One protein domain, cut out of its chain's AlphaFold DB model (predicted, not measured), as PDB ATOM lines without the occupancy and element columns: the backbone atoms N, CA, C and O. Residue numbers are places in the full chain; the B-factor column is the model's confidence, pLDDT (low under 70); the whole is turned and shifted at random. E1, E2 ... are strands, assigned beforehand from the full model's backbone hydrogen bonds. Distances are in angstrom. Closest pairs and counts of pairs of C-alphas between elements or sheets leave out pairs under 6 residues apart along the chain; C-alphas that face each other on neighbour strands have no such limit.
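This is residues 356 to 416 of the 815 residues of the protein "RECK" of Poeciliopsis prolifica (blackstripe livebearer) (UniProt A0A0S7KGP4). Two slender hairpins stand end to end in a thin rod: E1 and E2 with a long loop, residues 360 to 372, at one end, and E4 and E5 with the loop of residues 399 to 406 at the other. Between them the short strand E3 pairs with the last part of the bent strand E2. The printed part has 61 residues with five named strands, E1 to E5 in that order along the chain, and no named helix; the class is all strand, with 26 residues in named elements, under half. One sheet has the order E1, E2, E3 and the other E4, E5, both antiparallel. The whole is only just extended, close to loose, with a radius of gyration of the C-alphas of 15.9 A, and spans 53 by 19 by 19 A.

E1, residues 356 to 359, and E2, residues 373 to 380, form an antiparallel hairpin with 148 degrees between their directions; N 358 and O 374 are within hydrogen-bond range at 2.9 A. E2 bends by 53 degrees at residue 377, and its pairing is staggered: residues 373 to 376 pair with E1 and residues 378 to 380 with E3, residues 388 to 390. E2 and E3 are also an antiparallel hairpin, at 114 degrees, with N 379 and O 389 2.9 A apart. E1, E2 and E3 make a meander, each strand the antiparallel neighbour of the one before, and E1 and E3 are its edge strands. E4, residues 394 to 398, and E5, residues 407 to 412, form an antiparallel hairpin at 141 degrees, with N 395 and O 410 2.8 A apart. Between the two sheets, the closest C-alphas of E2 and E5 are those of Cys 379 and Cys 412, 5.7 A apart. The closest C-alphas of E3 and E5 are those of Gln 390 and Cys 412, 6.9 A apart. E4 is apart from E1 and from E2, and E5 is apart from E1.

E1, residues 356 to 359, begins at C-alpha 356 (40.412, 1.281, -7.046) and is 10.0 A long. E2, residues 373 to 380, is 20.5 A from first to last C-alpha and ends at (38.049, -0.463, 3.158). E3, residues 388 to 390, measures 6.8 A, and E4, residues 394 to 398, 13.5 A. E5, residues 407 to 412, is 15.5 A long and ends at C-alpha 412 (30.561, 3.100, 1.033).

The two C-alphas farthest apart are those of Met 368 and Ala 403, 53.2 A. The printed part has no cut. The link from E1 to E2 is long, with 13 residues; that from E3 to E4 is tight. The mean pLDDT of the printed part is 82.8, and residues 363 to 369 and 400 to 404 are under 70.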
ATOM      1  N   LEU A 356      40.664   2.389  -6.144       89.31
ATOM      2  CA  LEU A 356      40.412   1.281  -7.046       89.31
ATOM      3  C   LEU A 356      40.804   1.683  -8.465       89.31
ATOM      4  O   LEU A 356      40.400   2.745  -8.948       89.31
ATOM      5  N   CYS A 357      41.545   0.816  -9.149       90.44
ATOM      6  CA  CYS A 357      41.752   0.949 -10.582       90.44
ATOM      7  C   CYS A 357      40.555   0.374 -11.334       90.44
ATOM      8  O   CYS A 357      40.170  -0.775 -11.124       90.44
ATOM      9  N   GLN A 358      39.979   1.171 -12.227       91.69
ATOM     10  CA  GLN A 358      38.905   0.759 -13.121       91.69
ATOM     11  C   GLN A 358      39.306   1.007 -14.564       91.69
ATOM     12  O   GLN A 358      39.956   2.004 -14.870       91.69
ATOM     13  N   VAL A 359      38.866   0.146 -15.478       91.50
ATOM     14  CA  VAL A 359      39.031   0.395 -16.912       91.50
ATOM     15  C   VAL A 359      38.291   1.673 -17.301       91.50
ATOM     16  O   VAL A 359      37.107   1.846 -16.988       91.50
ATOM     17  N   ASN A 360      38.960   2.560 -18.038       88.19
ATOM     18  CA  ASN A 360      38.334   3.777 -18.534       88.19
ATOM     19  C   ASN A 360      37.403   3.471 -19.713       88.19
ATOM     20  O   ASN A 360      37.777   3.555 -20.879       88.19
ATOM     21  N   ARG A 361      36.148   3.149 -19.400       84.88
ATOM     22  CA  ARG A 361      35.097   2.899 -20.400       84.88
ATOM     23  C   ARG A 361      34.228   4.123 -20.688       84.88
ATOM     24  O   ARG A 361      33.236   4.009 -21.407       84.88
ATOM     25  N   LYS A 362      34.533   5.270 -20.072       73.56
ATOM     26  CA  LYS A 362      33.779   6.522 -20.257       73.56
ATOM     27  C   LYS A 362      34.207   7.260 -21.529       73.56
ATOM     28  O   LYS A 362      33.437   8.078 -22.027       73.56
ATOM     29  N   GLY A 363      35.373   6.921 -22.081       66.50
ATOM     30  CA  GLY A 363      36.000   7.668 -23.166       66.50
ATOM     31  C   GLY A 363      36.597   8.983 -22.659       66.50
ATOM     32  O   GLY A 363      36.398   9.372 -21.507       66.50
ATOM     33  N   CYS A 364      37.338   9.666 -23.523       65.94
ATOM     34  CA  CYS A 364      38.003  10.920 -23.195       65.94
ATOM     35  C   CYS A 364      37.513  12.037 -24.113       65.94
ATOM     36  O   CYS A 364      37.284  11.820 -25.297       65.94
ATOM     37  N   LEU A 365      37.352  13.239 -23.552       58.03
ATOM     38  CA  LEU A 365      37.026  14.443 -24.325       58.03
ATOM     39  C   LEU A 365      38.252  15.005 -25.067       58.03
ATOM     40  O   LEU A 365      38.085  15.741 -26.033       58.03
ATOM     41  N   ASP A 366      39.457  14.674 -24.595       62.16
ATOM     42  CA  ASP A 366      40.746  15.031 -25.192       62.16
ATOM     43  C   ASP A 366      41.527  13.738 -25.465       62.16
ATOM     44  O   ASP A 366      41.906  13.021 -24.533       62.16
ATOM     45  N   GLU A 367      41.720  13.416 -26.744       58.94
ATOM     46  CA  GLU A 367      42.411  12.199 -27.184       58.94
ATOM     47  C   GLU A 367      43.902  12.207 -26.807       58.94
ATOM     48  O   GLU A 367      44.489  11.141 -26.642       58.94
ATOM     49  N   MET A 368      44.514  13.380 -26.595       56.41
ATOM     50  CA  MET A 368      45.955  13.479 -26.325       56.41
ATOM     51  C   MET A 368      46.361  13.084 -24.893       56.41
ATOM     52  O   MET A 368      47.528  12.783 -24.665       56.41
ATOM     53  N   ASN A 369      45.427  13.047 -23.931       65.25
ATOM     54  CA  ASN A 369      45.698  12.720 -22.518       65.25
ATOM     55  C   ASN A 369      44.800  11.587 -21.983       65.25
ATOM     56  O   ASN A 369      44.465  11.549 -20.795       65.25
ATOM     57  N   CYS A 370      44.372  10.668 -22.852       74.06
ATOM     58  CA  CYS A 370      43.447   9.608 -22.471       74.06
ATOM     59  C   CYS A 370      44.162   8.416 -21.821       74.06
ATOM     60  O   CYS A 370      44.790   7.606 -22.498       74.06
ATOM     61  N   GLN A 371      44.044   8.291 -20.498       85.75
ATOM     62  CA  GLN A 371      44.507   7.098 -19.790       85.75
ATOM     63  C   GLN A 371      43.501   5.943 -19.964       85.75
ATOM     64  O   GLN A 371      42.288   6.175 -19.869       85.75
ATOM     65  N   PRO A 372      43.966   4.692 -20.163       88.00
ATOM     66  CA  PRO A 372      43.095   3.525 -20.327       88.00
ATOM     67  C   PRO A 372      42.464   3.048 -19.004       88.00
ATOM     68  O   PRO A 372      41.671   2.105 -18.996       88.00
ATOM     69  N   TYR A 373      42.779   3.707 -17.885       90.31
ATOM     70  CA  TYR A 373      42.233   3.448 -16.555       90.31
ATOM     71  C   TYR A 373      41.788   4.736 -15.849       90.31
ATOM     72  O   TYR A 373      42.160   5.847 -16.227       90.31
ATOM     73  N   LEU A 374      40.991   4.566 -14.796       90.44
ATOM     74  CA  LEU A 374      40.554   5.588 -13.854       90.44
ATOM     75  C   LEU A 374      40.865   5.104 -12.436       90.44
ATOM     76  O   LEU A 374      40.529   3.974 -12.085       90.44
ATOM     77  N   CYS A 375      41.464   5.965 -11.615       90.88
ATOM     78  CA  CYS A 375      41.606   5.719 -10.183       90.88
ATOM     79  C   CYS A 375      40.421   6.347  -9.458       90.88
ATOM     80  O   CYS A 375      40.288   7.572  -9.438       90.88
ATOM     81  N   VAL A 376      39.558   5.516  -8.880       89.44
ATOM     82  CA  VAL A 376      38.375   5.974  -8.145       89.44
ATOM     83  C   VAL A 376      38.544   5.703  -6.653       89.44
ATOM     84  O   VAL A 376      39.083   4.658  -6.290       89.44
ATOM     85  N   PRO A 377      38.121   6.615  -5.769       89.94
ATOM     86  CA  PRO A 377      38.173   6.372  -4.333       89.94
ATOM     87  C   PRO A 377      37.297   5.169  -3.949       89.94
ATOM     88  O   PRO A 377      36.257   4.906  -4.563       89.94
ATOM     89  N   GLY A 378      37.726   4.444  -2.921       90.88
ATOM     90  CA  GLY A 378      36.983   3.319  -2.364       90.88
ATOM     91  C   GLY A 378      37.027   3.285  -0.841       90.88
ATOM     92  O   GLY A 378      37.814   3.993  -0.211       90.88
ATOM     93  N   CYS A 379      36.180   2.445  -0.254       90.62
ATOM     94  CA  CYS A 379      36.169   2.180   1.180       90.62
ATOM     95  C   CYS A 379      36.844   0.855   1.484       90.62
ATOM     96  O   CYS A 379      36.633  -0.126   0.775       90.62
ATOM     97  N   LYS A 380      37.583   0.804   2.589       86.88
ATOM     98  CA  LYS A 380      38.049  -0.463   3.158       86.88
ATOM     99  C   LYS A 380      36.871  -1.241   3.736       86.88
ATOM    100  O   LYS A 380      36.012  -0.660   4.404       86.88
ATOM    101  N   MET A 381      36.845  -2.555   3.525       86.12
ATOM    102  CA  MET A 381      35.872  -3.452   4.157       86.12
ATOM    103  C   MET A 381      36.239  -3.740   5.624       86.12
ATOM    104  O   MET A 381      36.558  -4.867   5.990       86.12
ATOM    105  N   GLY A 382      36.206  -2.704   6.464       80.81
ATOM    106  CA  GLY A 382      36.640  -2.739   7.867       80.81
ATOM    107  C   GLY A 382      37.991  -2.050   8.083       80.81
ATOM    108  O   GLY A 382      38.767  -1.871   7.143       80.81
ATOM    109  N   GLU A 383      38.281  -1.613   9.312       77.12
ATOM    110  CA  GLU A 383      39.456  -0.778   9.603       77.12
ATOM    111  C   GLU A 383      40.799  -1.495   9.390       77.12
ATOM    112  O   GLU A 383      41.820  -0.823   9.231       77.12
ATOM    113  N   ALA A 384      40.805  -2.832   9.410       75.44
ATOM    114  CA  ALA A 384      41.992  -3.662   9.196       75.44
ATOM    115  C   ALA A 384      42.066  -4.288   7.790       75.44
ATOM    116  O   ALA A 384      43.044  -4.966   7.482       75.44
ATOM    117  N   SER A 385      41.053  -4.084   6.940       80.44
ATOM    118  CA  SER A 385      41.029  -4.672   5.601       80.44
ATOM    119  C   SER A 385      41.799  -3.824   4.589       80.44
ATOM    120  O   SER A 385      41.720  -2.596   4.597       80.44
ATOM    121  N   GLU A 386      42.508  -4.480   3.672       76.69
ATOM    122  CA  GLU A 386      43.074  -3.839   2.474       76.69
ATOM    123  C   GLU A 386      42.175  -4.021   1.243       76.69
ATOM    124  O   GLU A 386      42.418  -3.418   0.199       76.69
ATOM    125  N   PHE A 387      41.103  -4.813   1.362       84.25
ATOM    126  CA  PHE A 387      40.135  -4.976   0.290       84.25
ATOM    127  C   PHE A 387      39.238  -3.735   0.190       84.25
ATOM    128  O   PHE A 387      38.614  -3.315   1.172       84.25
ATOM    129  N   LEU A 388      39.184  -3.155  -1.012       87.25
ATOM    130  CA  LEU A 388      38.449  -1.931  -1.302       87.25
ATOM    131  C   LEU A 388      37.170  -2.207  -2.093       87.25
ATOM    132  O   LEU A 388      37.150  -3.009  -3.021       87.25
ATOM    133  N   VAL A 389      36.128  -1.446  -1.774       91.50
ATOM    134  CA  VAL A 389      34.851  -1.399  -2.499       91.50
ATOM    135  C   VAL A 389      34.610   0.007  -3.033       91.50
ATOM    136  O   VAL A 389      35.041   0.987  -2.424       91.50
ATOM    137  N   GLN A 390      33.957   0.123  -4.188       91.69
ATOM    138  CA  GLN A 390      33.739   1.420  -4.829       91.69
ATOM    139  C   GLN A 390      32.872   2.335  -3.955       91.69
ATOM    140  O   GLN A 390      31.926   1.879  -3.312       91.69
ATOM    141  N   GLN A 391      33.168   3.636  -3.984       89.56
ATOM    142  CA  GLN A 391      32.279   4.664  -3.449       89.56
ATOM    143  C   GLN A 391      30.829   4.500  -3.941       89.56
ATOM    144  O   GLN A 391      30.592   4.127  -5.090       89.56
ATOM    145  N   ASP A 392      29.877   4.763  -3.044       87.88
ATOM    146  CA  ASP A 392      28.425   4.626  -3.220       87.88
ATOM    147  C   ASP A 392      27.922   3.179  -3.395       87.88
ATOM    148  O   ASP A 392      26.721   2.949  -3.552       87.88
ATOM    149  N   ALA A 393      28.803   2.175  -3.318       92.69
ATOM    150  CA  ALA A 393      28.386   0.780  -3.343       92.69
ATOM    151  C   ALA A 393      27.627   0.395  -2.063       92.69
ATOM    152  O   ALA A 393      28.025   0.750  -0.949       92.69
ATOM    153  N   LEU A 394      26.563  -0.395  -2.233       94.38
ATOM    154  CA  LEU A 394      25.886  -1.105  -1.149       94.38
ATOM    155  C   LEU A 394      26.561  -2.459  -0.940       94.38
ATOM    156  O   LEU A 394      26.590  -3.293  -1.852       94.38
ATOM    157  N   ILE A 395      27.096  -2.661   0.259       94.81
ATOM    158  CA  ILE A 395      27.960  -3.783   0.610       94.81
ATOM    159  C   ILE A 395      27.398  -4.522   1.818       94.81
ATOM    160  O   ILE A 395      27.010  -3.918   2.814       94.81
ATOM    161  N   GLN A 396      27.384  -5.843   1.724       92.56
ATOM    162  CA  GLN A 396      27.060  -6.764   2.793       92.56
ATOM    163  C   GLN A 396      28.340  -7.139   3.548       92.56
ATOM    164  O   GLN A 396      29.296  -7.662   2.961       92.56
ATOM    165  N   VAL A 397      28.349  -6.887   4.855       90.69
ATOM    166  CA  VAL A 397      29.448  -7.235   5.767       90.69
ATOM    167  C   VAL A 397      28.943  -8.130   6.900       90.69
ATOM    168  O   VAL A 397      27.801  -7.965   7.321       90.69
ATOM    169  N   PRO A 398      29.736  -9.092   7.400       88.81
ATOM    170  CA  PRO A 398      29.345  -9.880   8.570       88.81
ATOM    171  C   PRO A 398      29.172  -9.002   9.820       88.81
ATOM    172  O   PRO A 398      29.883  -8.006   9.975       88.81
ATOM    173  N   THR A 399      28.258  -9.379  10.719       83.56
ATOM    174  CA  THR A 399      28.058  -8.669  11.996       83.56
ATOM    175  C   THR A 399      29.264  -8.826  12.930       83.56
ATOM    176  O   THR A 399      29.991  -9.823  12.886       83.56
ATOM    177  N   ARG A 400      29.468  -7.844  13.822       69.62
ATOM    178  CA  ARG A 400      30.591  -7.831  14.783       69.62
ATOM    179  C   ARG A 400      30.574  -8.995  15.771       69.62
ATOM    180  O   ARG A 400      31.637  -9.497  16.123       69.62
ATOM    181  N   ASP A 401      29.388  -9.449  16.165       68.25
ATOM    182  CA  ASP A 401      29.223 -10.553  17.120       68.25
ATOM    183  C   ASP A 401      29.636 -11.915  16.536       68.25
ATOM    184  O   ASP A 401      29.630 -12.926  17.236       68.25
ATOM    185  N   GLY A 402      29.988 -11.964  15.244       60.28
ATOM    186  CA  GLY A 402      30.446 -13.180  14.577       60.28
ATOM    187  C   GLY A 402      29.364 -14.253  14.464       60.28
ATOM    188  O   GLY A 402      29.689 -15.412  14.198       60.28
ATOM    189  N   ALA A 403      28.093 -13.885  14.661       65.94
ATOM    190  CA  ALA A 403      26.973 -14.797  14.512       65.94
ATOM    191  C   ALA A 403      26.957 -15.343  13.070       65.94
ATOM    192  O   ALA A 403      26.922 -14.560  12.113       65.94
ATOM    193  N   PRO A 404      27.020 -16.674  12.885       67.25
ATOM    194  CA  PRO A 404      27.120 -17.260  11.559       67.25
ATOM    195  C   PRO A 404      25.905 -16.861  10.719       67.25
ATOM    196  O   PRO A 404      24.769 -16.917  11.187       67.25
ATOM    197  N   SER A 405      26.156 -16.465   9.470       73.50
ATOM    198  CA  SER A 405      25.116 -16.131   8.484       73.50
ATOM    199  C   SER A 405      24.296 -14.861   8.786       73.50
ATOM    200  O   SER A 405      23.302 -14.595   8.103       73.50
ATOM    201  N   CYS A 406      24.740 -14.042   9.743       87.25
ATOM    202  CA  CYS A 406      24.204 -12.710  10.029       87.25
ATOM    203  C   CYS A 406      25.076 -11.618   9.400       87.25
ATOM    204  O   CYS A 406      26.305 -11.660   9.475       87.25
ATOM    205  N   HIS A 407      24.435 -10.631   8.777       91.06
ATOM    206  CA  HIS A 407      25.129  -9.579   8.042       91.06
ATOM    207  C   HIS A 407      24.450  -8.222   8.220       91.06
ATOM    208  O   HIS A 407      23.265  -8.138   8.532       91.06
ATOM    209  N   GLU A 408      25.195  -7.164   7.937       92.50
ATOM    210  CA  GLU A 408      24.717  -5.793   7.828       92.50
ATOM    211  C   GLU A 408      24.882  -5.306   6.389       92.50
ATOM    212  O   GLU A 408      25.847  -5.645   5.699       92.50
ATOM    213  N   MET A 409      23.935  -4.493   5.938       93.62
ATOM    214  CA  MET A 409      24.001  -3.756   4.687       93.62
ATOM    215  C   MET A 409      24.531  -2.354   4.971       93.62
ATOM    216  O   MET A 409      23.823  -1.547   5.565       93.62
ATOM    217  N   CYS A 410      25.738  -2.052   4.508       93.56
ATOM    218  CA  CYS A 410      26.376  -0.746   4.631       93.56
ATOM    219  C   CYS A 410      26.528  -0.069   3.263       93.56
ATOM    220  O   CYS A 410      26.569  -0.719   2.221       93.56
ATOM    221  N   SER A 411      26.676   1.249   3.269       93.88
ATOM    222  CA  SER A 411      27.039   2.058   2.101       93.88
ATOM    223  C   SER A 411      28.497   2.507   2.190       93.88
ATOM    224  O   SER A 411      28.953   2.891   3.263       93.88
ATOM    225  N   CYS A 412      29.237   2.481   1.083       92.88
ATOM    226  CA  CYS A 412      30.561   3.100   1.033       92.88
ATOM    227  C   CYS A 412      30.426   4.623   0.872       92.88
ATOM    228  O   CYS A 412      30.064   5.107  -0.201       92.88
ATOM    229  N   GLY A 413      30.689   5.369   1.946       89.31
ATOM    230  CA  GLY A 413      30.515   6.820   1.995       89.31
ATOM    231  C   GLY A 413      31.677   7.610   1.387       89.31
ATOM    232  O   GLY A 413      32.767   7.097   1.130       89.31
ATOM    233  N   THR A 414      31.477   8.921   1.228       87.38
ATOM    234  CA  THR A 414      32.502   9.863   0.728       87.38
ATOM    235  C   THR A 414      33.719   9.982   1.649       87.38
ATOM    236  O   THR A 414      34.753  10.501   1.239       87.38
ATOM    237  N   SER A 415      33.606   9.535   2.905       83.12
ATOM    238  CA  SER A 415      34.703   9.515   3.879       83.12
ATOM    239  C   SER A 415      35.738   8.410   3.618       83.12
ATOM    240  O   SER A 415      36.769   8.371   4.294       83.12
ATOM    241  N   GLY A 416      35.469   7.496   2.675       83.56
ATOM    242  CA  GLY A 416      36.271   6.289   2.460       83.56
ATOM    243  C   GLY A 416      36.022   5.201   3.512       83.56
ATOM    244  O   GLY A 416      36.850   4.303   3.681       83.56
TER     245      GLY A 416